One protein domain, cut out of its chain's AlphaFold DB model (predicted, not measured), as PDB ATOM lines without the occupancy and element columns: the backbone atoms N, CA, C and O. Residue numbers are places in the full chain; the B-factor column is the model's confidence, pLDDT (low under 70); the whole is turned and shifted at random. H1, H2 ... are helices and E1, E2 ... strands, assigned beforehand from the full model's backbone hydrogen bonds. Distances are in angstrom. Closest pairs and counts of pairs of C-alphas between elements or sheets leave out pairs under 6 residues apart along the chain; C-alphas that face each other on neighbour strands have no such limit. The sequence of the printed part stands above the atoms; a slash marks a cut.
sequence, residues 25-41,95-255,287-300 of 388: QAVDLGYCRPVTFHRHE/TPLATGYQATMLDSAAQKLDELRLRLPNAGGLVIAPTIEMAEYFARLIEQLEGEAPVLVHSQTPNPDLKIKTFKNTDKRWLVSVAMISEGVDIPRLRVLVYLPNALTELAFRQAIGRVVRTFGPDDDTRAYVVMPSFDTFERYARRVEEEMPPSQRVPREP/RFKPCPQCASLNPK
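This is residues 25 to 41, 95 to 255 and 287 to 300 of the 388 residues of the protein "RNA helicase" of Gammaproteobacteria bacterium (UniProt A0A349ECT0). A twisted sheet of six parallel strands forms the core, with helices over both faces: three layers, H2 and H3 on one face, H4 and H6 on the other. H5 packs on the sheet with residues 205 to 209, H1 lies near the far end of H6, and a small hairpin of E7 and E8 sits off the body beyond H2. The printed part has 192 residues in a mixed class, with six named helices and eight named strands in the order H1 E1 H2 E2 H3 E3 H4 E4 E5 H5 E6 H6 E7 E8. The large sheet runs E1 E6 E5 E2 E4 E3; the small one, E7 E8, is antiparallel. The whole is compact, with a radius of gyration of the C-alphas of 16.4 A and spans of 48 by 43 by 33 A.

Start at the sheet's edge strand E1, residues 35 to 40, from C-alpha 35 at (227.145, 210.223, 217.881) over 15.7 A. Beside it find E6, residues 224 to 229, 16.7 A long, then E5, residues 190 to 195, 13.4 A, E2, residues 124 to 128, 13.4 A, E4, residues 174 to 177, 10.1 A, and the other edge strand E3, residues 151 to 153. The longest helix, H2, residues 101 to 117, runs 24.4 A from C-alpha 101 at (204.809, 210.893, 222.918). Look next for H3, residues 132 to 146, 20.7 A, H4, residues 160 to 168, 12.3 A, H5, residues 202 to 209, 10.6 A, and H6, residues 232 to 244, 18.8 A. H1 is residues 25 to 28; E7 is residues 288 to 290, and E8, residues 297 to 299, ends at (214.446, 218.270, 237.457).

Across the sheet, look for N 38 and O 226 between E1 and E6, 2.8 A, N 193 and O 225 between E5 and E6, 2.8 A, N 126 and O 192 between E2 and E5, 2.8 A, N 175 and O 125 between E4 and E2, 2.9 A, and N 153 and O 176 between E3 and E4, 2.9 A, each within hydrogen-bond range. The sheet is only just strongly twisted, its C-alphas lying up to 4.3 A off the best plane. H2 runs along E5 at 12 degrees on the local plane, at a height over the sheet of 7.9 A; the closest C-alphas, of Leu 113 and Val 192, are 6.1 A apart. On the same face H3 lies over E4 at a height of 8.8 A, with the C-alphas of Ala 135 and Val 176 closest at 6.1 A. H2, with residues 102 to 107, touches H3 at a steep tilt of 57 degrees, the same way; the closest C-alphas, of Ala 103 and Leu 141, are 7.0 A apart. On the opposite face from H2, H6 lies over E1 and E6 at a height of 9.7 A, with the C-alphas of Phe 37 and Ala 238 closest at 6.7 A. H4 only just lies over E3, with 3 of its C-alphas falling on it; the C-alphas of Val 153 and Pro 160 are closest at 6.1 A. H5 only grazes the sheet and only just touches H6, with 3 pairs of C-alphas within 8 A; those of Glu 202 and Tyr 237 are closest at 6.3 A. H1 is not on the sheet; it is close to H6 but not clearly touching, with the C-alphas of Gln 25 and Glu 244 closest at 7.9 A. E3, H4, E4 and E5, H5, E6 are strand-helix-strand units, two parallel neighbours joined through a helix, and E2, H3, E3 is a split one, with E4 between its strands; the three crossovers are right-handed. The hairpin E7 and E8 has N 289 and O 298 within hydrogen-bond range at 2.8 A; both strands are apart from H2. In H2, H3, H4, H5 and H6 every O i to N i+4 pair is within hydrogen-bond range; H1 is too short for one.

The farthest C-alphas, of Gly 184 and Cys 294, are 50.9 A apart. Residues 42 to 94 and 256 to 286 are not printed, with C-alpha gaps of 23.2 A and 17.8 A. The links E4 to E5 and H5 to E6 are long. The mean pLDDT of the printed part is 86.5; residues 180 to 185, 218, 251 to 252, 287 and 300 are under 70.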
ATOM      1  N   GLN A  25     236.364 205.217 211.204       84.38
ATOM      2  CA  GLN A  25     237.576 205.819 210.648       84.38
ATOM      3  C   GLN A  25     237.399 207.321 210.404       84.38
ATOM      4  O   GLN A  25     238.310 208.100 210.665       84.38
ATOM      5  N   ALA A  26     236.221 207.749 209.943       85.38
ATOM      6  CA  ALA A  26     235.913 209.165 209.786       85.38
ATOM      7  C   ALA A  26     235.897 209.911 211.133       85.38
ATOM      8  O   ALA A  26     236.286 211.078 211.176       85.38
ATOM      9  N   VAL A  27     235.486 209.251 212.222       83.44
ATOM     10  CA  VAL A  27     235.560 209.795 213.586       83.44
ATOM     11  C   VAL A  27     237.004 209.885 214.078       83.44
ATOM     12  O   VAL A  27     237.404 210.935 214.573       83.44
ATOM     13  N   ASP A  28     237.805 208.834 213.897       84.31
ATOM     14  CA  ASP A  28     239.225 208.833 214.282       84.31
ATOM     15  C   ASP A  28     240.035 209.911 213.545       84.31
ATOM     16  O   ASP A  28     240.927 210.532 214.120       84.31
ATOM     17  N   LEU A  29     239.698 210.166 212.279       83.88
ATOM     18  CA  LEU A  29     240.340 211.183 211.443       83.88
ATOM     19  C   LEU A  29     239.762 212.597 211.640       83.88
ATOM     20  O   LEU A  29     240.222 213.535 210.995       83.88
ATOM     21  N   GLY A  30     238.749 212.769 212.498       79.88
ATOM     22  CA  GLY A  30     238.129 214.068 212.789       79.88
ATOM     23  C   GLY A  30     237.199 214.615 211.695       79.88
ATOM     24  O   GLY A  30     236.675 215.722 211.830       79.88
ATOM     25  N   TYR A  31     236.938 213.853 210.628       83.44
ATOM     26  CA  TYR A  31     235.968 214.219 209.584       83.44
ATOM     27  C   TYR A  31     234.519 214.143 210.075       83.44
ATOM     28  O   TYR A  31     233.649 214.873 209.592       83.44
ATOM     29  N   CYS A  32     234.255 213.244 211.021       86.31
ATOM     30  CA  CYS A  32     232.974 213.110 211.693       86.31
ATOM     31  C   CYS A  32     233.146 213.266 213.202       86.31
ATOM     32  O   CYS A  32     234.126 212.813 213.784       86.31
ATOM     33  N   ARG A  33     232.150 213.857 213.856       88.50
ATOM     34  CA  ARG A  33     232.040 213.836 215.313       88.50
ATOM     35  C   ARG A  33     231.360 212.547 215.777       88.50
ATOM     36  O   ARG A  33     230.525 212.012 215.048       88.50
ATOM     37  N   PRO A  34     231.624 212.090 217.009       88.31
ATOM     38  CA  PRO A  34     230.905 210.971 217.601       88.31
ATOM     39  C   PRO A  34     229.401 211.243 217.730       88.31
ATOM     40  O   PRO A  34     228.973 212.383 217.933       88.31
ATOM     41  N   VAL A  35     228.604 210.174 217.710       89.81
ATOM     42  CA  VAL A  35     227.145 210.223 217.881       89.81
ATOM     43  C   VAL A  35     226.729 209.486 219.149       89.81
ATOM     44  O   VAL A  35     227.403 208.560 219.595       89.81
ATOM     45  N   THR A  36     225.625 209.906 219.751       89.88
ATOM     46  CA  THR A  36     224.982 209.222 220.875       89.88
ATOM     47  C   THR A  36     223.512 208.993 220.548       89.88
ATOM     48  O   THR A  36     222.835 209.908 220.077       89.88
ATOM     49  N   PHE A  37     223.019 207.782 220.812       88.69
ATOM     50  CA  PHE A  37     221.637 207.393 220.543       88.69
ATOM     51  C   PHE A  37     220.812 207.350 221.832       88.69
ATOM     52  O   PHE A  37     221.100 206.587 222.752       88.69
ATOM     53  N   HIS A  38     219.754 208.152 221.881       89.06
ATOM     54  CA  HIS A  38     218.723 208.124 222.909       89.06
ATOM     55  C   HIS A  38     217.553 207.277 222.407       89.06
ATOM     56  O   HIS A  38     216.853 207.653 221.467       89.06
ATOM     57  N   ARG A  39     217.342 206.135 223.068       89.00
ATOM     58  CA  ARG A  39     216.172 205.265 222.887       89.00
ATOM     59  C   ARG A  39     215.003 205.823 223.692       89.00
ATOM     60  O   ARG A  39     214.992 205.720 224.914       89.00
ATOM     61  N   HIS A  40     214.050 206.444 223.016       88.25
ATOM     62  CA  HIS A  40     212.899 207.059 223.656       88.25
ATOM     63  C   HIS A  40     211.801 206.019 223.879       88.25
ATOM     64  O   HIS A  40     211.145 205.563 222.934       88.25
ATOM     65  N   GLU A  41     211.629 205.596 225.128       83.12
ATOM     66  CA  GLU A  41     210.642 204.582 225.496       83.12
ATOM     67  C   GLU A  41     209.211 205.136 225.460       83.12
ATOM     68  O   GLU A  41     208.938 206.255 225.889       83.12
ATOM     69  N   THR A  95     195.454 221.440 217.885       84.69
ATOM     70  CA  THR A  95     196.537 221.803 218.798       84.69
ATOM     71  C   THR A  95     197.267 220.542 219.245       84.69
ATOM     72  O   THR A  95     196.619 219.665 219.809       84.69
ATOM     73  N   PRO A  96     198.583 220.404 219.003       90.00
ATOM     74  CA  PRO A  96     199.341 219.246 219.459       90.00
ATOM     75  C   PRO A  96     199.282 219.049 220.976       90.00
ATOM     76  O   PRO A  96     199.407 219.985 221.763       90.00
ATOM     77  N   LEU A  97     199.154 217.796 221.400       86.12
ATOM     78  CA  LEU A  97     199.115 217.437 222.807       86.12
ATOM     79  C   LEU A  97     200.521 217.576 223.408       86.12
ATOM     80  O   LEU A  97     201.403 216.752 223.155       86.12
ATOM     81  N   ALA A  98     200.716 218.577 224.269       80.25
ATOM     82  CA  ALA A  98     202.004 218.858 224.919       80.25
ATOM     83  C   ALA A  98     202.510 217.724 225.834       80.25
ATOM     84  O   ALA A  98     203.688 217.676 226.182       80.25
ATOM     85  N   THR A  99     201.633 216.802 226.228       81.19
ATOM     86  CA  THR A  99     201.959 215.606 227.022       81.19
ATOM     87  C   THR A  99     202.078 214.337 226.172       81.19
ATOM     88  O   THR A  99     202.293 213.250 226.709       81.19
ATOM     89  N   GLY A 100     201.940 214.449 224.846       85.25
ATOM     90  CA  GLY A 100     202.023 213.334 223.911       85.25
ATOM     91  C   GLY A 100     203.437 212.767 223.753       85.25
ATOM     92  O   GLY A 100     204.435 213.378 224.142       85.25
ATOM     93  N   TYR A 101     203.536 211.592 223.127       87.62
ATOM     94  CA  TYR A 101     204.809 210.893 222.918       87.62
ATOM     95  C   TYR A 101     205.834 211.769 222.190       87.62
ATOM     96  O   TYR A 101     206.955 211.955 222.661       87.62
ATOM     97  N   GLN A 102     205.420 212.408 221.098       91.31
ATOM     98  CA  GLN A 102     206.275 213.283 220.299       91.31
ATOM     99  C   GLN A 102     206.737 214.518 221.084       91.31
ATOM    100  O   GLN A 102     207.869 214.963 220.907       91.31
ATOM    101  N   ALA A 103     205.906 215.041 221.992       90.44
ATOM    102  CA  ALA A 103     206.273 216.168 222.846       90.44
ATOM    103  C   ALA A 103     207.381 215.778 223.829       90.44
ATOM    104  O   ALA A 103     208.348 216.513 223.997       90.44
ATOM    105  N   THR A 104     207.300 214.578 224.410       87.69
ATOM    106  CA  THR A 104     208.349 214.062 225.306       87.69
ATOM    107  C   THR A 104     209.667 213.764 224.574       87.69
ATOM    108  O   THR A 104     210.745 213.960 225.143       87.69
ATOM    109  N   MET A 105     209.601 213.350 223.300       92.00
ATOM    110  CA  MET A 105     210.785 213.216 222.439       92.00
ATOM    111  C   MET A 105     211.430 214.574 222.167       92.00
ATOM    112  O   MET A 105     212.642 214.721 222.325       92.00
ATOM    113  N   LEU A 106     210.623 215.565 221.773       93.88
ATOM    114  CA  LEU A 106     211.090 216.929 221.533       93.88
ATOM    115  C   LEU A 106     211.679 217.552 222.793       93.88
ATOM    116  O   LEU A 106     212.737 218.154 222.705       93.88
ATOM    117  N   ASP A 107     211.051 217.372 223.953       88.75
ATOM    118  CA  ASP A 107     211.555 217.901 225.222       88.75
ATOM    119  C   ASP A 107     212.943 217.332 225.555       88.75
ATOM    120  O   ASP A 107     213.868 218.078 225.878       88.75
ATOM    121  N   SER A 108     213.128 216.019 225.389       87.38
ATOM    122  CA  SER A 108     214.437 215.373 225.563       87.38
ATOM    123  C   SER A 108     215.478 215.910 224.574       87.38
ATOM    124  O   SER A 108     216.635 216.148 224.931       87.38
ATOM    125  N   ALA A 109     215.071 216.126 223.324       93.38
ATOM    126  CA  ALA A 109     215.929 216.652 222.272       93.38
ATOM    127  C   ALA A 109     216.302 218.129 222.503       93.38
ATOM    128  O   ALA A 109     217.463 218.500 222.343       93.38
ATOM    129  N   ALA A 110     215.347 218.958 222.924       92.19
ATOM    130  CA  ALA A 110     215.520 220.374 223.231       92.19
ATOM    131  C   ALA A 110     216.456 220.587 224.417       92.19
ATOM    132  O   ALA A 110     217.389 221.386 224.333       92.19
ATOM    133  N   GLN A 111     216.289 219.793 225.478       87.56
ATOM    134  CA  GLN A 111     217.201 219.819 226.618       87.56
ATOM    135  C   GLN A 111     218.640 219.556 226.186       87.56
ATOM    136  O   GLN A 111     219.549 220.280 226.601       87.56
ATOM    137  N   LYS A 112     218.832 218.561 225.313       89.25
ATOM    138  CA  LYS A 112     220.153 218.233 224.795       89.25
ATOM    139  C   LYS A 112     220.697 219.296 223.850       89.25
ATOM    140  O   LYS A 112     221.896 219.571 223.869       89.25
ATOM    141  N   LEU A 113     219.834 219.908 223.042       93.38
ATOM    142  CA  LEU A 113     220.208 221.016 222.171       93.38
ATOM    143  C   LEU A 113     220.730 222.197 222.989       93.38
ATOM    144  O   LEU A 113     221.742 222.782 222.623       93.38
ATOM    145  N   ASP A 114     220.104 222.508 224.121       90.62
ATOM    146  CA  ASP A 114     220.577 223.575 225.001       90.62
ATOM    147  C   ASP A 114     221.953 223.291 225.606       90.62
ATOM    148  O   ASP A 114     222.797 224.181 225.633       90.62
ATOM    149  N   GLU A 115     222.206 222.054 226.048       88.56
ATOM    150  CA  GLU A 115     223.537 221.650 226.519       88.56
ATOM    151  C   GLU A 115     224.589 221.826 225.419       88.56
ATOM    152  O   GLU A 115     225.676 222.345 225.658       88.56
ATOM    153  N   LEU A 116     224.260 221.425 224.189       89.62
ATOM    154  CA  LEU A 116     225.153 221.565 223.041       89.62
ATOM    155  C   LEU A 116     225.388 223.034 222.673       89.62
ATOM    156  O   LEU A 116     226.499 223.387 222.273       89.62
ATOM    157  N   ARG A 117     224.388 223.901 222.871       91.31
ATOM    158  CA  ARG A 117     224.498 225.352 222.665       91.31
ATOM    159  C   ARG A 117     225.404 226.050 223.680       91.31
ATOM    160  O   ARG A 117     225.835 227.167 223.422       91.31
ATOM    161  N   LEU A 118     225.797 225.383 224.766       88.38
ATOM    162  CA  LEU A 118     226.873 225.873 225.633       88.38
ATOM    163  C   LEU A 118     228.232 225.849 224.923       88.38
ATOM    164  O   LEU A 118     229.053 226.726 225.162       88.38
ATOM    165  N   ARG A 119     228.490 224.860 224.060       89.56
ATOM    166  CA  ARG A 119     229.761 224.717 223.323       89.56
ATOM    167  C   ARG A 119     229.694 225.324 221.927       89.56
ATOM    168  O   ARG A 119     230.621 226.010 221.508       89.56
ATOM    169  N   LEU A 120     228.590 225.081 221.226       89.56
ATOM    170  CA  LEU A 120     228.311 225.603 219.895       89.56
ATOM    171  C   LEU A 120     227.041 226.457 219.952       89.56
ATOM    172  O   LEU A 120     225.952 225.929 219.732       89.56
ATOM    173  N   PRO A 121     227.151 227.768 220.224       89.44
ATOM    174  CA  PRO A 121     225.991 228.621 220.480       89.44
ATOM    175  C   PRO A 121     224.932 228.608 219.387       89.44
ATOM    176  O   PRO A 121     223.754 228.749 219.676       89.44
ATOM    177  N   ASN A 122     225.341 228.369 218.144       90.44
ATOM    178  CA  ASN A 122     224.467 228.293 216.987       90.44
ATOM    179  C   ASN A 122     224.109 226.835 216.610       90.44
ATOM    180  O   ASN A 122     223.799 226.560 215.450       90.44
ATOM    181  N   ALA A 123     224.174 225.877 217.538       93.31
ATOM    182  CA  ALA A 123     223.749 224.507 217.270       93.31
ATOM    183  C   ALA A 123     222.253 224.461 216.922       93.31
ATOM    184  O   ALA A 123     221.438 225.162 217.534       93.31
ATOM    185  N   GLY A 124     221.904 223.619 215.947       95.31
ATOM    186  CA  GLY A 124     220.528 223.388 215.505       95.31
ATOM    187  C   GLY A 124     220.071 221.940 215.684       95.31
ATOM    188  O   GLY A 124     220.876 221.004 215.660       95.31
ATOM    189  N   GLY A 125     218.764 221.763 215.832       96.25
ATOM    190  CA  GLY A 125     218.072 220.484 215.809       96.25
ATOM    191  C   GLY A 125     217.386 220.223 214.467       96.25
ATOM    192  O   GLY A 125     216.874 221.140 213.822       96.25
ATOM    193  N   LEU A 126     217.374 218.961 214.050       96.31
ATOM    194  CA  LEU A 126     216.655 218.452 212.889       96.31
ATOM    195  C   LEU A 126     215.574 217.479 213.357       96.31
ATOM    196  O   LEU A 126     215.863 216.565 214.122       96.31
ATOM    197  N   VAL A 127     214.353 217.630 212.860       97.06
ATOM    198  CA  VAL A 127     213.289 216.633 212.993       97.06
ATOM    199  C   VAL A 127     213.049 215.995 211.631       97.06
ATOM    200  O   VAL A 127     212.817 216.705 210.653       97.06
ATOM    201  N   ILE A 128     213.098 214.666 211.575       94.62
ATOM    202  CA  ILE A 128     212.653 213.878 210.422       94.62
ATOM    203  C   ILE A 128     211.321 213.236 210.797       94.62
ATOM    204  O   ILE A 128     211.287 212.363 211.663       94.62
ATOM    205  N   ALA A 129     210.250 213.700 210.163       92.81
ATOM    206  CA  ALA A 129     208.876 213.255 210.359       92.81
ATOM    207  C   ALA A 129     208.453 212.255 209.262       92.81
ATOM    208  O   ALA A 129     209.032 212.266 208.175       92.81
ATOM    209  N   PRO A 130     207.438 211.406 209.496       89.31
ATOM    210  CA  PRO A 130     207.082 210.349 208.552       89.31
ATOM    211  C   PRO A 130     206.241 210.855 207.371       89.31
ATOM    212  O   PRO A 130     206.359 210.333 206.265       89.31
ATOM    213  N   THR A 131     205.415 211.880 207.580       88.94
ATOM    214  CA  THR A 131     204.523 212.464 206.566       88.94
ATOM    215  C   THR A 131     204.523 213.987 206.654       88.94
ATOM    216  O   THR A 131     205.027 214.558 207.627       88.94
ATOM    217  N   ILE A 132     203.951 214.655 205.643       89.56
ATOM    218  CA  ILE A 132     203.770 216.115 205.651       89.56
ATOM    219  C   ILE A 132     202.883 216.534 206.824       89.56
ATOM    220  O   ILE A 132     203.274 217.453 207.544       89.56
ATOM    221  N   GLU A 133     201.775 215.829 207.093       89.38
ATOM    222  CA  GLU A 133     200.903 216.192 208.220       89.38
ATOM    223  C   GLU A 133     201.660 216.112 209.547       89.38
ATOM    224  O   GLU A 133     201.554 217.006 210.389       89.38
ATOM    225  N   MET A 134     202.488 215.078 209.723       91.44
ATOM    226  CA  MET A 134     203.298 214.956 210.929       91.44
ATOM    227  C   MET A 134     204.408 216.004 211.010       91.44
ATOM    228  O   MET A 134     204.729 216.457 212.107       91.44
ATOM    229  N   ALA A 135     204.989 216.441 209.892       92.94
ATOM    230  CA  ALA A 135     205.945 217.547 209.899       92.94
ATOM    231  C   ALA A 135     205.283 218.871 210.320       92.94
ATOM    232  O   ALA A 135     205.847 219.616 211.121       92.94
ATOM    233  N   GLU A 136     204.067 219.144 209.850       93.25
ATOM    234  CA  GLU A 136     203.274 220.300 210.285       93.25
ATOM    235  C   GLU A 136     202.840 220.188 211.753       93.25
ATOM    236  O   GLU A 136     202.833 221.179 212.487       93.25
ATOM    237  N   TYR A 137     202.506 218.979 212.210       94.31
ATOM    238  CA  TYR A 137     202.257 218.683 213.620       94.31
ATOM    239  C   TYR A 137     203.487 218.994 214.483       94.31
ATOM    240  O   TYR A 137     203.378 219.725 215.464       94.31
ATOM    241  N   PHE A 138     204.672 218.512 214.089       96.25
ATOM    242  CA  PHE A 138     205.932 218.817 214.770       96.25
ATOM    243  C   PHE A 138     206.237 220.313 214.768       96.25
ATOM    244  O   PHE A 138     206.704 220.831 215.779       96.25
ATOM    245  N   ALA A 139     205.956 221.016 213.668       96.38
ATOM    246  CA  ALA A 139     206.186 222.451 213.582       96.38
ATOM    247  C   ALA A 139     205.358 223.231 214.614       96.38
ATOM    248  O   ALA A 139     205.919 224.027 215.367       96.38
ATOM    249  N   ARG A 140     204.056 222.931 214.702       95.81
ATOM    250  CA  ARG A 140     203.151 223.508 215.709       95.81
ATOM    251  C   ARG A 140     203.564 223.139 217.131       95.81
ATOM    252  O   ARG A 140     203.563 223.988 218.013       95.81
ATOM    253  N   LEU A 141     203.946 221.882 217.349       94.25
ATOM    254  CA  LEU A 141     204.344 221.398 218.667       94.25
ATOM    255  C   LEU A 141     205.636 222.074 219.149       94.25
ATOM    256  O   LEU A 141     205.735 222.443 220.314       94.25
ATOM    257  N   ILE A 142     206.611 222.284 218.261       95.19
ATOM    258  CA  ILE A 142     207.834 223.036 218.577       95.19
ATOM    259  C   ILE A 142     207.502 224.492 218.896       95.19
ATOM    260  O   ILE A 142     207.991 225.003 219.897       95.19
ATOM    261  N   GLU A 143     206.663 225.151 218.094       94.56
ATOM    262  CA  GLU A 143     206.249 226.535 218.354       94.56
ATOM    263  C   GLU A 143     205.574 226.675 219.726       94.56
ATOM    264  O   GLU A 143     205.890 227.590 220.482       94.56
ATOM    265  N   GLN A 144     204.713 225.722 220.087       90.50
ATOM    266  CA  GLN A 144     204.049 225.671 221.389       90.50
ATOM    267  C   GLN A 144     205.025 225.440 222.555       90.50
ATOM    268  O   GLN A 144     204.856 226.038 223.617       90.50
ATOM    269  N   LEU A 145     206.019 224.561 222.391       86.88
ATOM    270  CA  LEU A 145     206.953 224.188 223.462       86.88
ATOM    271  C   LEU A 145     208.107 225.185 223.637       86.88
ATOM    272  O   LEU A 145     208.525 225.444 224.764       86.88
ATOM    273  N   GLU A 146     208.631 225.722 222.537       87.06
ATOM    274  CA  GLU A 146     209.823 226.579 222.515       87.06
ATOM    275  C   GLU A 146     209.475 228.070 222.359       87.06
ATOM    276  O   GLU A 146     210.344 228.920 222.542       87.06
ATOM    277  N   GLY A 147     208.229 228.406 222.004       88.38
ATOM    278  CA  GLY A 147     207.787 229.780 221.741       88.38
ATOM    279  C   GLY A 147     208.271 230.363 220.406       88.38
ATOM    280  O   GLY A 147     207.999 231.525 220.112       88.38
ATOM    281  N   GLU A 148     208.991 229.582 219.594       91.44
ATOM    282  CA  GLU A 148     209.502 229.989 218.284       91.44
ATOM    283  C   GLU A 148     209.179 228.935 217.217       91.44
ATOM    284  O   GLU A 148     209.549 227.766 217.342       91.44
ATOM    285  N   ALA A 149     208.549 229.360 216.117       94.44
ATOM    286  CA  ALA A 149     208.268 228.478 214.990       94.44
ATOM    287  C   ALA A 149     209.560 227.973 214.303       94.44
ATOM    288  O   ALA A 149     210.449 228.780 213.960       94.44
ATOM    289  N   PRO A 150     209.662 226.655 214.032       96.19
ATOM    290  CA  PRO A 150     210.788 226.084 213.308       96.19
ATOM    291  C   PRO A 150     210.732 226.415 211.814       96.19
ATOM    292  O   PRO A 150     209.709 226.831 211.269       96.19
ATOM    293  N   VAL A 151     211.835 226.168 211.109       95.69
ATOM    294  CA  VAL A 151     211.809 226.144 209.642       95.69
ATOM    295  C   VAL A 151     211.211 224.812 209.193       95.69
ATOM    296  O   VAL A 151     211.749 223.760 209.516       95.69
ATOM    297  N   LEU A 152     210.117 224.853 208.435       94.69
ATOM    298  CA  LEU A 152     209.472 223.669 207.861       94.69
ATOM    299  C   LEU A 152     209.808 223.534 206.367       94.69
ATOM    300  O   LEU A 152     209.642 224.494 205.597       94.69
ATOM    301  N   VAL A 153     210.271 222.344 205.969       91.75
ATOM    302  CA  VAL A 153     210.630 221.993 204.587       91.75
ATOM    303  C   VAL A 153     210.053 220.623 204.215       91.75
ATOM    304  O   VAL A 153     210.294 219.629 204.882       91.75
ATOM    305  N   HIS A 154     209.310 220.550 203.116       89.38
ATOM    306  CA  HIS A 154     208.778 219.308 202.542       89.38
ATOM    307  C   HIS A 154     208.638 219.448 201.019       89.38
ATOM    308  O   HIS A 154     208.938 220.502 200.461       89.38
ATOM    309  N   SER A 155     208.185 218.399 200.329       83.62
ATOM    310  CA  SER A 155     208.105 218.352 198.857       83.62
ATOM    311  C   SER A 155     207.264 219.466 198.224       83.62
ATOM    312  O   SER A 155     207.546 219.880 197.106       83.62
ATOM    313  N   GLN A 156     206.256 219.977 198.936       85.62
ATOM    314  CA  GLN A 156     205.375 221.053 198.462       85.62
ATOM    315  C   GLN A 156     205.862 222.449 198.891       85.62
ATOM    316  O   GLN A 156     205.224 223.458 198.601       85.62
ATOM    317  N   THR A 157     206.984 222.533 199.609       84.94
ATOM    318  CA  THR A 157     207.542 223.811 200.042       84.94
ATOM    319  C   THR A 157     208.110 224.580 198.846       84.94
ATOM    320  O   THR A 157     208.986 224.056 198.157       84.94
ATOM    321  N   PRO A 158     207.711 225.845 198.623       86.25
ATOM    322  CA  PRO A 158     208.327 226.667 197.590       86.25
ATOM    323  C   PRO A 158     209.779 226.991 197.960       86.25
ATOM    324  O   PRO A 158     210.064 227.404 199.086       86.25
ATOM    325  N   ASN A 159     210.689 226.837 196.993       85.25
ATOM    326  CA  ASN A 159     212.121 227.136 197.120       85.25
ATOM    327  C   ASN A 159     212.772 226.521 198.383       85.25
ATOM    328  O   ASN A 159     213.306 227.258 199.222       85.25
ATOM    329  N   PRO A 160     212.758 225.182 198.540       86.25
ATOM    330  CA  PRO A 160     213.252 224.517 199.747       86.25
ATOM    331  C   PRO A 160     214.731 224.830 200.007       86.25
ATOM    332  O   PRO A 160     215.103 225.132 201.140       86.25
ATOM    333  N   ASP A 161     215.559 224.883 198.959       85.50
ATOM    334  CA  ASP A 161     216.986 225.197 199.082       85.50
ATOM    335  C   ASP A 161     217.237 226.594 199.658       85.50
ATOM    336  O   ASP A 161     218.185 226.786 200.420       85.50
ATOM    337  N   LEU A 162     216.386 227.576 199.332       87.50
ATOM    338  CA  LEU A 162     216.490 228.918 199.901       87.50
ATOM    339  C   LEU A 162     216.171 228.891 201.396       87.50
ATOM    340  O   LEU A 162     216.953 229.420 202.178       87.50
ATOM    341  N   LYS A 163     215.086 228.221 201.809       89.81
ATOM    342  CA  LYS A 163     214.748 228.080 203.236       89.81
ATOM    343  C   LYS A 163     215.857 227.387 204.021       89.81
ATOM    344  O   LYS A 163     216.183 227.819 205.124       89.81
ATOM    345  N   ILE A 164     216.462 226.348 203.449       89.19
ATOM    346  CA  ILE A 164     217.558 225.626 204.096       89.19
ATOM    347  C   ILE A 164     218.814 226.508 204.183       89.19
ATOM    348  O   ILE A 164     219.461 226.556 205.231       89.19
ATOM    349  N   LYS A 165     219.146 227.256 203.120       88.69
ATOM    350  CA  LYS A 165     220.234 228.251 203.140       88.69
ATOM    351  C   LYS A 165     219.988 229.337 204.187       88.69
ATOM    352  O   LYS A 165     220.919 229.700 204.900       88.69
ATOM    353  N   THR A 166     218.756 229.826 204.315       89.69
ATOM    354  CA  THR A 166     218.377 230.774 205.366       89.69
ATOM    355  C   THR A 166     218.575 230.146 206.739       89.69
ATOM    356  O   THR A 166     219.297 230.713 207.550       89.69
ATOM    357  N   PHE A 167     218.042 228.945 206.982       92.75
ATOM    358  CA  PHE A 167     218.215 228.242 208.256       92.75
ATOM    359  C   PHE A 167     219.692 228.099 208.645       92.75
ATOM    360  O   PHE A 167     220.063 228.402 209.778       92.75
ATOM    361  N   LYS A 168     220.547 227.717 207.687       90.44
ATOM    362  CA  LYS A 168     222.000 227.579 207.872       90.44
ATOM    363  C   LYS A 168     222.672 228.855 208.399       90.44
ATOM    364  O   LYS A 168     223.643 228.741 209.140       90.44
ATOM    365  N   ASN A 169     222.154 230.029 208.035       89.31
ATOM    366  CA  ASN A 169     222.726 231.340 208.359       89.31
ATOM    367  C   ASN A 169     221.943 232.108 209.442       89.31
ATOM    368  O   ASN A 169     222.222 233.278 209.685       89.31
ATOM    369  N   THR A 170     220.952 231.480 210.076       90.81
ATOM    370  CA  THR A 170     220.161 232.072 211.172       90.81
ATOM    371  C   THR A 170     220.470 231.374 212.481       90.81
ATOM    372  O   THR A 170     221.078 230.310 212.462       90.81
ATOM    373  N   ASP A 171     219.990 231.909 213.607       89.31
ATOM    374  CA  ASP A 171     220.065 231.210 214.891       89.31
ATOM    375  C   ASP A 171     218.811 230.383 215.246       89.31
ATOM    376  O   ASP A 171     218.696 229.866 216.353       89.31
ATOM    377  N   LYS A 172     217.904 230.158 214.283       93.69
ATOM    378  CA  LYS A 172     216.692 229.347 214.491       93.69
ATOM    379  C   LYS A 172     217.022 227.946 214.997       93.69
ATOM    380  O   LYS A 172     217.751 227.203 214.345       93.69
ATOM    381  N   ARG A 173     216.444 227.549 216.126       95.12
ATOM    382  CA  ARG A 173     216.829 226.306 216.816       95.12
ATOM    383  C   ARG A 173     216.487 225.037 216.036       95.12
ATOM    384  O   ARG A 173     217.248 224.077 216.105       95.12
ATOM    385  N   TRP A 174     215.402 225.040 215.263       97.38
ATOM    386  CA  TRP A 174     214.815 223.818 214.710       97.38
ATOM    387  C   TRP A 174     214.510 223.892 213.209       97.38
ATOM    388  O   TRP A 174     213.976 224.884 212.707       97.38
ATOM    389  N   LEU A 175     214.813 222.792 212.519       95.81
ATOM    390  CA  LEU A 175     214.421 222.489 211.144       95.81
ATOM    391  C   LEU A 175     213.598 221.196 211.142       95.81
ATOM    392  O   LEU A 175     214.040 220.190 211.692       95.81
ATOM    393  N   VAL A 176     212.428 221.206 210.511       95.94
ATOM    394  CA  VAL A 176     211.539 220.042 210.385       95.94
ATOM    395  C   VAL A 176     211.436 219.635 208.917       95.94
ATOM    396  O   VAL A 176     211.224 220.489 208.053       95.94
ATOM    397  N   SER A 177     211.587 218.337 208.640       93.00
ATOM    398  CA  SER A 177     211.523 217.761 207.292       93.00
ATOM    399  C   SER A 177     210.833 216.395 207.265       93.00
ATOM    400  O   SER A 177     210.874 215.666 208.247       93.00
ATOM    401  N   VAL A 178     210.217 216.031 206.134       85.50
ATOM    402  CA  VAL A 178     209.545 214.724 205.918       85.50
ATOM    403  C   VAL A 178     210.480 213.697 205.282       85.50
ATOM    404  O   VAL A 178     210.526 212.526 205.641       85.50
ATOM    405  N   ALA A 179     211.243 214.150 204.297       71.25
ATOM    406  CA  ALA A 179     212.222 213.341 203.595       71.25
ATOM    407  C   ALA A 179     213.622 213.860 203.908       71.25
ATOM    408  O   ALA A 179     213.795 214.914 204.535       71.25
ATOM    409  N   MET A 180     214.638 213.130 203.452       60.25
ATOM    410  CA  MET A 180     215.994 213.656 203.454       60.25
ATOM    411  C   MET A 180     216.007 215.038 202.797       60.25
ATOM    412  O   MET A 180     215.545 215.207 201.671       60.25
ATOM    413  N   ILE A 181     216.553 216.017 203.520       59.28
ATOM    414  CA  ILE A 181     216.953 217.307 202.962       59.28
ATOM    415  C   ILE A 181     217.782 216.991 201.714       59.28
ATOM    416  O   ILE A 181     218.699 216.168 201.813       59.28
ATOM    417  N   SER A 182     217.421 217.586 200.574       50.25
ATOM    418  CA  SER A 182     218.004 217.358 199.245       50.25
ATOM    419  C   SER A 182     219.483 216.940 199.309       50.25
ATOM    420  O   SER A 182     220.298 217.535 200.032       50.25
ATOM    421  N   GLU A 183     219.830 215.855 198.605       53.31
ATOM    422  CA  GLU A 183     221.220 215.447 198.381       53.31
ATOM    423  C   GLU A 183     221.983 216.659 197.827       53.31
ATOM    424  O   GLU A 183     221.750 217.090 196.705       53.31
ATOM    425  N   GLY A 184     222.809 217.297 198.660       53.84
ATOM    426  CA  GLY A 184     223.551 218.503 198.284       53.84
ATOM    427  C   GLY A 184     223.517 219.648 199.297       53.84
ATOM    428  O   GLY A 184     224.454 220.444 199.311       53.84
ATOM    429  N   VAL A 185     222.522 219.730 200.196       67.88
ATOM    430  CA  VAL A 185     222.505 220.807 201.205       67.88
ATOM    431  C   VAL A 185     223.093 220.336 202.532       67.88
ATOM    432  O   VAL A 185     222.502 219.548 203.274       67.88
ATOM    433  N   ASP A 186     224.302 220.819 202.814       78.69
ATOM    434  CA  ASP A 186     225.016 220.586 204.064       78.69
ATOM    435  C   ASP A 186     224.762 221.710 205.078       78.69
ATOM    436  O   ASP A 186     224.990 222.894 204.782       78.69
ATOM    437  N   ILE A 187     224.346 221.328 206.290       88.12
ATOM    438  CA  ILE A 187     224.095 222.229 207.422       88.12
ATOM    439  C   ILE A 187     224.983 221.794 208.601       88.12
ATOM    440  O   ILE A 187     224.509 221.145 209.536       88.12
ATOM    441  N   PRO A 188     226.272 222.179 208.598       87.19
ATOM    442  CA  PRO A 188     227.248 221.704 209.575       87.19
ATOM    443  C   PRO A 188     226.922 222.023 211.033       87.19
ATOM    444  O   PRO A 188     227.524 221.414 211.907       87.19
ATOM    445  N   ARG A 189     226.012 222.972 211.318       91.50
ATOM    446  CA  ARG A 189     225.602 223.370 212.680       91.50
ATOM    447  C   ARG A 189     224.565 222.441 213.324       91.50
ATOM    448  O   ARG A 189     224.260 222.596 214.503       91.50
ATOM    449  N   LEU A 190     223.997 221.494 212.576       93.94
ATOM    450  CA  LEU A 190     223.066 220.525 213.150       93.94
ATOM    451  C   LEU A 190     223.794 219.609 214.142       93.94
ATOM    452  O   LEU A 190     224.907 219.149 213.874       93.94
ATOM    453  N   ARG A 191     223.177 219.367 215.299       94.12
ATOM    454  CA  ARG A 191     223.721 218.506 216.362       94.12
ATOM    455  C   ARG A 191     222.718 217.529 216.933       94.12
ATOM    456  O   ARG A 191     223.111 216.432 217.313       94.12
ATOM    457  N   VAL A 192     221.449 217.914 216.988       96.19
ATOM    458  CA  VAL A 192     220.384 217.064 217.516       96.19
ATOM    459  C   VAL A 192     219.507 216.585 216.369       96.19
ATOM    460  O   VAL A 192     219.155 217.371 215.495       96.19
ATOM    461  N   LEU A 193     219.161 215.304 216.364       96.62
ATOM    462  CA  LEU A 193     218.233 214.693 215.422       96.62
ATOM    463  C   LEU A 193     217.089 214.037 216.195       96.62
ATOM    464  O   LEU A 193     217.337 213.159 217.011       96.62
ATOM    465  N   VAL A 194     215.849 214.415 215.906       97.31
ATOM    466  CA  VAL A 194     214.645 213.670 216.295       97.31
ATOM    467  C   VAL A 194     214.223 212.830 215.097       97.31
ATOM    468  O   VAL A 194     213.932 213.370 214.029       97.31
ATOM    469  N   TYR A 195     214.250 211.508 215.251       95.19
ATOM    470  CA  TYR A 195     214.164 210.559 214.145       95.19
ATOM    471  C   TYR A 195     212.880 209.725 214.195       95.19
ATOM    472  O   TYR A 195     212.798 208.742 214.930       95.19
ATOM    473  N   LEU A 196     211.895 210.111 213.383       93.19
ATOM    474  CA  LEU A 196     210.621 209.418 213.169       93.19
ATOM    475  C   LEU A 196     210.318 209.331 211.659       93.19
ATOM    476  O   LEU A 196     209.367 209.938 211.178       93.19
ATOM    477  N   PRO A 197     211.146 208.645 210.854       90.25
ATOM    478  CA  PRO A 197     210.956 208.572 209.403       90.25
ATOM    479  C   PRO A 197     209.794 207.649 208.997       90.25
ATOM    480  O   PRO A 197     209.364 206.778 209.748       90.25
ATOM    481  N   ASN A 198     209.373 207.726 207.736       86.12
ATOM    482  CA  ASN A 198     208.584 206.652 207.124       86.12
ATOM    483  C   ASN A 198     209.474 205.475 206.667       86.12
ATOM    484  O   ASN A 198     209.126 204.307 206.813       86.12
ATOM    485  N   ALA A 199     210.663 205.770 206.132       84.44
ATOM    486  CA  ALA A 199     211.599 204.754 205.660       84.44
ATOM    487  C   ALA A 199     212.360 204.092 206.823       84.44
ATOM    488  O   ALA A 199     213.098 204.752 207.555       84.44
ATOM    489  N   LEU A 200     212.236 202.768 206.946       87.88
ATOM    490  CA  LEU A 200     212.850 201.971 208.018       87.88
ATOM    491  C   LEU A 200     214.149 201.263 207.605       87.88
ATOM    492  O   LEU A 200     214.578 200.334 208.279       87.88
ATOM    493  N   THR A 201     214.766 201.650 206.487       87.62
ATOM    494  CA  THR A 201     215.988 201.000 205.991       87.62
ATOM    495  C   THR A 201     217.235 201.511 206.715       87.62
ATOM    496  O   THR A 201     217.307 202.671 207.125       87.62
ATOM    497  N   GLU A 202     218.267 200.668 206.826       88.12
ATOM    498  CA  GLU A 202     219.544 201.080 207.432       88.12
ATOM    499  C   GLU A 202     220.226 202.203 206.636       88.12
ATOM    500  O   GLU A 202     220.851 203.087 207.220       88.12
ATOM    501  N   LEU A 203     220.078 202.205 205.307       87.31
ATOM    502  CA  LEU A 203     220.626 203.259 204.453       87.31
ATOM    503  C   LEU A 203     220.029 204.627 204.809       87.31
ATOM    504  O   LEU A 203     220.785 205.571 205.036       87.31
ATOM    505  N   ALA A 204     218.701 204.714 204.934       86.06
ATOM    506  CA  ALA A 204     218.026 205.949 205.328       86.06
ATOM    507  C   ALA A 204     218.470 206.412 206.727       86.06
ATOM    508  O   ALA A 204     218.749 207.594 206.931       86.06
ATOM    509  N   PHE A 205     218.625 205.471 207.665       88.88
ATOM    510  CA  PHE A 205     219.134 205.746 209.010       88.88
ATOM    511  C   PHE A 205     220.547 206.344 208.986       88.88
ATOM    512  O   PHE A 205     220.792 207.397 209.577       88.88
ATOM    513  N   ARG A 206     221.473 205.728 208.242       90.44
ATOM    514  CA  ARG A 206     222.854 206.220 208.102       90.44
ATOM    515  C   ARG A 206     222.916 207.579 207.409       90.44
ATOM    516  O   ARG A 206     223.662 208.451 207.850       90.44
ATOM    517  N   GLN A 207     222.112 207.795 206.371       88.62
ATOM    518  CA  GLN A 207     222.042 209.084 205.681       88.62
ATOM    519  C   GLN A 207     221.507 210.198 206.593       88.62
ATOM    520  O   GLN A 207     222.022 211.317 206.548       88.62
ATOM    521  N   ALA A 208     220.522 209.897 207.444       90.25
ATOM    522  CA  ALA A 208     219.990 210.837 208.427       90.25
ATOM    523  C   ALA A 208     221.031 211.211 209.492       90.25
ATOM    524  O   ALA A 208     221.263 212.397 209.733       90.25
ATOM    525  N   ILE A 209     221.722 210.222 210.067       90.69
ATOM    526  CA  ILE A 209     222.834 210.453 211.006       90.69
ATOM    527  C   ILE A 209     223.929 211.293 210.349       90.69
ATOM    528  O   ILE A 209     224.426 212.244 210.952       90.69
ATOM    529  N   GLY A 210     224.239 211.008 209.082       89.81
ATOM    530  CA  GLY A 210     225.187 211.760 208.259       89.81
ATOM    531  C   GLY A 210     224.951 213.275 208.239       89.81
ATOM    532  O   GLY A 210     225.890 214.032 208.010       89.81
ATOM    533  N   ARG A 211     223.725 213.744 208.515       89.00
ATOM    534  CA  ARG A 211     223.387 215.178 208.573       89.00
ATOM    535  C   ARG A 211     223.794 215.861 209.874       89.00
ATOM    536  O   ARG A 211     223.947 217.076 209.880       89.00
ATOM    537  N   VAL A 212     223.975 215.105 210.955       90.81
ATOM    538  CA  VAL A 212     224.276 215.650 212.290       90.81
ATOM    539  C   VAL A 212     225.680 215.316 212.787       90.81
ATOM    540  O   VAL A 212     226.113 215.883 213.787       90.81
ATOM    541  N   VAL A 213     226.424 214.452 212.088       89.25
ATOM    542  CA  VAL A 213     227.778 214.014 212.488       89.25
ATOM    543  C   VAL A 213     228.927 214.740 211.782       89.25
ATOM    544  O   VAL A 213     230.080 214.505 212.107       89.25
ATOM    545  N   ARG A 214     228.666 215.632 210.824       84.69
ATOM    546  CA  ARG A 214     229.731 216.334 210.077       84.69
ATOM    547  C   ARG A 214     230.384 217.427 210.900       84.69
ATOM    548  O   ARG A 214     229.685 218.397 211.173       84.69
ATOM    549  N   THR A 215     231.673 217.312 211.221       81.62
ATOM    550  CA  THR A 215     232.454 218.253 212.051       81.62
ATOM    551  C   THR A 215     232.327 219.727 211.611       81.62
ATOM    552  O   THR A 215     232.252 220.034 210.424       81.62
ATOM    553  N   PHE A 216     232.295 220.661 212.570       78.88
ATOM    554  CA  PHE A 216     232.171 222.111 212.352       78.88
ATOM    555  C   PHE A 216     233.520 222.811 212.542       78.88
ATOM    556  O   PHE A 216     233.693 223.641 213.430       78.88
ATOM    557  N   GLY A 217     234.490 222.448 211.704       74.75
ATOM    558  CA  GLY A 217     235.859 222.950 211.813       74.75
ATOM    559  C   GLY A 217     236.693 222.253 212.901       74.75
ATOM    560  O   GLY A 217     236.187 221.399 213.622       74.75
ATOM    561  N   PRO A 218     237.990 222.581 212.999       68.94
ATOM    562  CA  PRO A 218     238.951 221.839 213.821       68.94
ATOM    563  C   PRO A 218     238.708 221.940 215.336       68.94
ATOM    564  O   PRO A 218     239.099 221.035 216.065       68.94
ATOM    565  N   ASP A 219     238.039 222.996 215.805       70.75
ATOM    566  CA  ASP A 219     237.783 223.239 217.235       70.75
ATOM    567  C   ASP A 219     236.438 222.674 217.728       70.75
ATOM    568  O   ASP A 219     235.984 223.012 218.824       70.75
ATOM    569  N   ASP A 220     235.763 221.866 216.907       78.75
ATOM    570  CA  ASP A 220     234.464 221.284 217.233       78.75
ATOM    571  C   ASP A 220     234.609 220.062 218.146       78.75
ATOM    572  O   ASP A 220     234.793 218.933 217.695       78.75
ATOM    573  N   ASP A 221     234.474 220.294 219.449       79.88
ATOM    574  CA  ASP A 221     234.514 219.264 220.490       79.88
ATOM    575  C   ASP A 221     233.131 218.689 220.844       79.88
ATOM    576  O   ASP A 221     232.971 217.949 221.821       79.88
ATOM    577  N   THR A 222     232.109 219.030 220.059       84.25
ATOM    578  CA  THR A 222     230.729 218.632 220.334       84.25
ATOM    579  C   THR A 222     230.395 217.246 219.779       84.25
ATOM    580  O   THR A 222     231.132 216.645 218.999       84.25
ATOM    581  N   ARG A 223     229.232 216.721 220.173       88.00
ATOM    582  CA  ARG A 223     228.740 215.404 219.752       88.00
ATOM    583  C   ARG A 223     227.397 215.530 219.053       88.00
ATOM    584  O   ARG A 223     226.624 216.443 219.333       88.00
ATOM    585  N   ALA A 224     227.115 214.587 218.165       90.94
ATOM    586  CA  ALA A 224     225.783 214.418 217.613       90.94
ATOM    587  C   ALA A 224     224.893 213.647 218.597       90.94
ATOM    588  O   ALA A 224     225.359 212.733 219.283       90.94
ATOM    589  N   TYR A 225     223.610 213.983 218.648       93.75
ATOM    590  CA  TYR A 225     222.644 213.323 219.515       93.75
ATOM    591  C   TYR A 225     221.380 212.968 218.742       93.75
ATOM    592  O   TYR A 225     220.744 213.840 218.158       93.75
ATOM    593  N   VAL A 226     221.018 211.689 218.734       94.56
ATOM    594  CA  VAL A 226     219.871 211.173 217.985       94.56
ATOM    595  C   VAL A 226     218.833 210.654 218.968       94.56
ATOM    596  O   VAL A 226     219.096 209.692 219.682       94.56
ATOM    597  N   VAL A 227     217.657 211.273 218.995       94.69
ATOM    598  CA  VAL A 227     216.478 210.810 219.733       94.69
ATOM    599  C   VAL A 227     215.610 210.011 218.775       94.69
ATOM    600  O   VAL A 227     215.113 210.543 217.784       94.69
ATOM    601  N   MET A 228     215.438 208.728 219.062       93.50
ATOM    602  CA  MET A 228     214.689 207.792 218.225       93.50
ATOM    603  C   MET A 228     213.789 206.921 219.102       93.50
ATOM    604  O   MET A 228     214.143 206.681 220.259       93.50
ATOM    605  N   PRO A 229     212.659 206.406 218.596       91.06
ATOM    606  CA  PRO A 229     211.853 205.458 219.352       91.06
ATOM    607  C   PRO A 229     212.674 204.241 219.783       91.06
ATOM    608  O   PRO A 229     213.544 203.786 219.036       91.06
ATOM    609  N   SER A 230     212.386 203.689 220.967       88.31
ATOM    610  CA  SER A 230     212.896 202.370 221.375       88.31
ATOM    611  C   SER A 230     212.235 201.293 220.513       88.31
ATOM    612  O   SER A 230     211.257 200.666 220.891       88.31
ATOM    613  N   PHE A 231     212.714 201.166 219.282       87.44
ATOM    614  CA  PHE A 231     212.209 200.267 218.260       87.44
ATOM    615  C   PHE A 231     213.352 199.352 217.828       87.44
ATOM    616  O   PHE A 231     214.398 199.845 217.400       87.44
ATOM    617  N   ASP A 232     213.152 198.031 217.918       86.19
ATOM    618  CA  ASP A 232     214.198 197.011 217.708       86.19
ATOM    619  C   ASP A 232     215.044 197.259 216.449       86.19
ATOM    620  O   ASP A 232     216.274 197.196 216.474       86.19
ATOM    621  N   THR A 233     214.386 197.621 215.348       87.62
ATOM    622  CA  THR A 233     215.054 197.904 214.075       87.62
ATOM    623  C   THR A 233     216.071 199.039 214.194       87.62
ATOM    624  O   THR A 233     217.210 198.888 213.750       87.62
ATOM    625  N   PHE A 234     215.700 200.157 214.822       91.31
ATOM    626  CA  PHE A 234     216.595 201.302 214.999       91.31
ATOM    627  C   PHE A 234     217.660 201.043 216.056       91.31
ATOM    628  O   PHE A 234     218.800 201.470 215.890       91.31
ATOM    629  N   GLU A 235     217.341 200.283 217.103       89.88
ATOM    630  CA  GLU A 235     218.335 199.865 218.089       89.88
ATOM    631  C   GLU A 235     219.422 198.984 217.468       89.88
ATOM    632  O   GLU A 235     220.605 199.173 217.758       89.88
ATOM    633  N   ARG A 236     219.049 198.068 216.567       91.56
ATOM    634  CA  ARG A 236     220.002 197.255 215.803       91.56
ATOM    635  C   ARG A 236     220.896 198.117 214.911       91.56
ATOM    636  O   ARG A 236     222.096 197.861 214.845       91.56
ATOM    637  N   TYR A 237     220.345 199.132 214.246       92.19
ATOM    638  CA  TYR A 237     221.144 200.045 213.424       92.19
ATOM    639  C   TYR A 237     222.083 200.913 214.266       92.19
ATOM    640  O   TYR A 237     223.260 201.033 213.934       92.19
ATOM    641  N   ALA A 238     221.601 201.459 215.385       89.50
ATOM    642  CA  ALA A 238     222.415 202.240 216.311       89.50
ATOM    643  C   ALA A 238     223.600 201.432 216.854       89.50
ATOM    644  O   ALA A 238     224.720 201.930 216.833       89.50
ATOM    645  N   ARG A 239     223.387 200.166 217.248       90.06
ATOM    646  CA  ARG A 239     224.470 199.280 217.713       90.06
ATOM    647  C   ARG A 239     225.562 199.099 216.660       90.06
ATOM    648  O   ARG A 239     226.731 199.238 216.991       90.06
ATOM    649  N   ARG A 240     225.195 198.875 215.392       90.44
ATOM    650  CA  ARG A 240     226.171 198.756 214.289       90.44
ATOM    651  C   ARG A 240     226.996 200.033 214.121       90.44
ATOM    652  O   ARG A 240     228.209 199.966 213.965       90.44
ATOM    653  N   VAL A 241     226.352 201.199 214.198       87.94
ATOM    654  CA  VAL A 241     227.051 202.494 214.131       87.94
ATOM    655  C   VAL A 241     227.967 202.703 215.347       87.94
ATOM    656  O   VAL A 241     229.077 203.209 215.202       87.94
ATOM    657  N   GLU A 242     227.540 202.299 216.545       85.38
ATOM    658  CA  GLU A 242     228.350 202.365 217.769       85.38
ATOM    659  C   GLU A 242     229.552 201.412 217.755       85.38
ATOM    660  O   GLU A 242     230.623 201.765 218.254       85.38
ATOM    661  N   GLU A 243     229.397 200.225 217.170       87.56
ATOM    662  CA  GLU A 243     230.462 199.232 217.001       87.56
ATOM    663  C   GLU A 243     231.582 199.743 216.093       87.56
ATOM    664  O   GLU A 243     232.752 199.472 216.367       87.56
ATOM    665  N   GLU A 244     231.240 200.539 215.076       86.38
ATOM    666  CA  GLU A 244     232.219 201.213 214.221       86.38
ATOM    667  C   GLU A 244     233.006 202.293 214.985       86.38
ATOM    668  O   GLU A 244     234.167 202.523 214.667       86.38
ATOM    669  N   MET A 245     232.425 202.944 216.003       83.50
ATOM    670  CA  MET A 245     233.104 204.026 216.728       83.50
ATOM    671  C   MET A 245     234.266 203.524 217.604       83.50
ATOM    672  O   MET A 245     234.137 202.486 218.273       83.50
ATOM    673  N   PRO A 246     235.357 204.309 217.711       79.94
ATOM    674  CA  PRO A 246     236.483 203.988 218.580       79.94
ATOM    675  C   PRO A 246     236.042 203.952 220.058       79.94
ATOM    676  O   PRO A 246     235.251 204.801 220.485       79.94
ATOM    677  N   PRO A 247     236.554 203.011 220.883       79.25
ATOM    678  CA  PRO A 247     236.093 202.823 222.264       79.25
ATOM    679  C   PRO A 247     236.149 204.085 223.134       79.25
ATOM    680  O   PRO A 247     235.245 204.324 223.932       79.25
ATOM    681  N   SER A 248     237.174 204.922 222.944       77.75
ATOM    682  CA  SER A 248     237.368 206.184 223.673       77.75
ATOM    683  C   SER A 248     236.262 207.212 223.420       77.75
ATOM    684  O   SER A 248     236.011 208.057 224.278       77.75
ATOM    685  N   GLN A 249     235.579 207.125 222.275       78.44
ATOM    686  CA  GLN A 249     234.518 208.045 221.872       78.44
ATOM    687  C   GLN A 249     233.112 207.505 222.148       78.44
ATOM    688  O   GLN A 249     232.145 208.232 221.925       78.44
ATOM    689  N   ARG A 250     232.957 206.272 222.649       71.94
ATOM    690  CA  ARG A 250     231.633 205.684 222.938       71.94
ATOM    691  C   ARG A 250     230.964 206.289 224.172       71.94
ATOM    692  O   ARG A 250     229.741 206.329 224.239       71.94
ATOM    693  N   VAL A 251     231.750 206.786 225.127       69.56
ATOM    694  CA  VAL A 251     231.232 207.379 226.368       69.56
ATOM    695  C   VAL A 251     231.018 208.887 226.175       69.56
ATOM    696  O   VAL A 251     231.985 209.597 225.881       69.56
ATOM    697  N   PRO A 252     229.784 209.406 226.331       67.75
ATOM    698  CA  PRO A 252     229.533 210.841 226.293       67.75
ATOM    699  C   PRO A 252     230.254 211.541 227.447       67.75
ATOM    700  O   PRO A 252     230.252 211.052 228.573       67.75
ATOM    701  N   ARG A 253     230.837 212.709 227.173       70.00
ATOM    702  CA  ARG A 253     231.341 213.617 228.208       70.00
ATOM    703  C   ARG A 253     230.408 214.812 228.292       70.00
ATOM    704  O   ARG A 253     230.004 215.345 227.258       70.00
ATOM    705  N   GLU A 254     230.057 215.204 229.506       71.75
ATOM    706  CA  GLU A 254     229.306 216.433 229.735       71.75
ATOM    707  C   GLU A 254     230.232 217.647 229.581       71.75
ATOM    708  O   GLU A 254     231.420 217.562 229.916       71.75
ATOM    709  N   PRO A 255     229.728 218.769 229.042       75.44
ATOM    710  CA  PRO A 255     230.521 219.980 228.923       75.44
ATOM    711  C   PRO A 255     230.848 220.523 230.319       75.44
ATOM    712  O   PRO A 255     229.955 220.728 231.132       75.44
ATOM    713  N   ARG A 287     214.172 224.275 234.546       66.56
ATOM    714  CA  ARG A 287     213.751 222.974 234.004       66.56
ATOM    715  C   ARG A 287     213.187 222.087 235.099       66.56
ATOM    716  O   ARG A 287     213.760 221.042 235.404       66.56
ATOM    717  N   PHE A 288     212.066 222.490 235.680       73.81
ATOM    718  CA  PHE A 288     211.339 221.639 236.611       73.81
ATOM    719  C   PHE A 288     210.062 221.106 235.966       73.81
ATOM    720  O   PHE A 288     209.358 221.833 235.271       73.81
ATOM    721  N   LYS A 289     209.769 219.825 236.197       71.31
ATOM    722  CA  LYS A 289     208.474 219.210 235.912       71.31
ATOM    723  C   LYS A 289     207.767 218.875 237.226       71.31
ATOM    724  O   LYS A 289     208.412 218.332 238.132       71.31
ATOM    725  N   PRO A 290     206.471 219.186 237.358       77.19
ATOM    726  CA  PRO A 290     205.702 218.760 238.514       77.19
ATOM    727  C   PRO A 290     205.515 217.239 238.481       77.19
ATOM    728  O   PRO A 290     205.322 216.635 237.424       77.19
ATOM    729  N   CYS A 291     205.570 216.602 239.646       77.06
ATOM    730  CA  CYS A 291     205.223 215.196 239.769       77.06
ATOM    731  C   CYS A 291     203.715 215.003 239.548       77.06
ATOM    732  O   CYS A 291     202.932 215.663 240.229       77.06
ATOM    733  N   PRO A 292     203.276 214.062 238.694       73.31
ATOM    734  CA  PRO A 292     201.849 213.810 238.491       73.31
ATOM    735  C   PRO A 292     201.146 213.270 239.748       73.31
ATOM    736  O   PRO A 292     199.933 213.384 239.860       73.31
ATOM    737  N   GLN A 293     201.893 212.695 240.701       82.50
ATOM    738  CA  GLN A 293     201.330 212.112 241.922       82.50
ATOM    739  C   GLN A 293     201.390 213.047 243.136       82.50
ATOM    740  O   GLN A 293     200.452 213.075 243.926       82.50
ATOM    741  N   CYS A 294     202.484 213.792 243.320       88.06
ATOM    742  CA  CYS A 294     202.680 214.635 244.508       88.06
ATOM    743  C   CYS A 294     202.934 216.117 244.201       88.06
ATOM    744  O   CYS A 294     203.248 216.874 245.114       88.06
ATOM    745  N   ALA A 295     202.852 216.527 242.931       84.94
ATOM    746  CA  ALA A 295     203.101 217.889 242.444       84.94
ATOM    747  C   ALA A 295     204.492 218.478 242.754       84.94
ATOM    748  O   ALA A 295     204.765 219.616 242.375       84.94
ATOM    749  N   SER A 296     205.400 217.719 243.380       87.38
ATOM    750  CA  SER A 296     206.758 218.187 243.662       87.38
ATOM    751  C   SER A 296     207.482 218.587 242.379       87.38
ATOM    752  O   SER A 296     207.354 217.938 241.336       87.38
ATOM    753  N   LEU A 297     208.259 219.662 242.453       85.12
ATOM    754  CA  LEU A 297     209.089 220.110 241.346       85.12
ATOM    755  C   LEU A 297     210.323 219.220 241.264       85.12
ATOM    756  O   LEU A 297     211.138 219.171 242.180       85.12
ATOM    757  N   ASN A 298     210.446 218.499 240.159       80.19
ATOM    758  CA  ASN A 298     211.570 217.615 239.894       80.19
ATOM    759  C   ASN A 298     212.359 218.161 238.715       80.19
ATOM    760  O   ASN A 298     211.737 218.704 237.801       80.19
ATOM    761  N   PRO A 299     213.691 217.999 238.674       75.12
ATOM    762  CA  PRO A 299     214.446 218.270 237.457       75.12
ATOM    763  C   PRO A 299     213.770 217.580 236.267       75.12
ATOM    764  O   PRO A 299     213.364 216.420 236.381       75.12
ATOM    765  N   LYS A 300     213.616 218.261 235.125       69.25
ATOM    766  CA  LYS A 300     212.978 217.661 233.938       69.25
ATOM    767  C   LYS A 300     213.646 216.339 233.533       69.25
ATOM    768  O   LYS A 300     212.942 215.409 233.142       69.25
TER     769      LYS A 300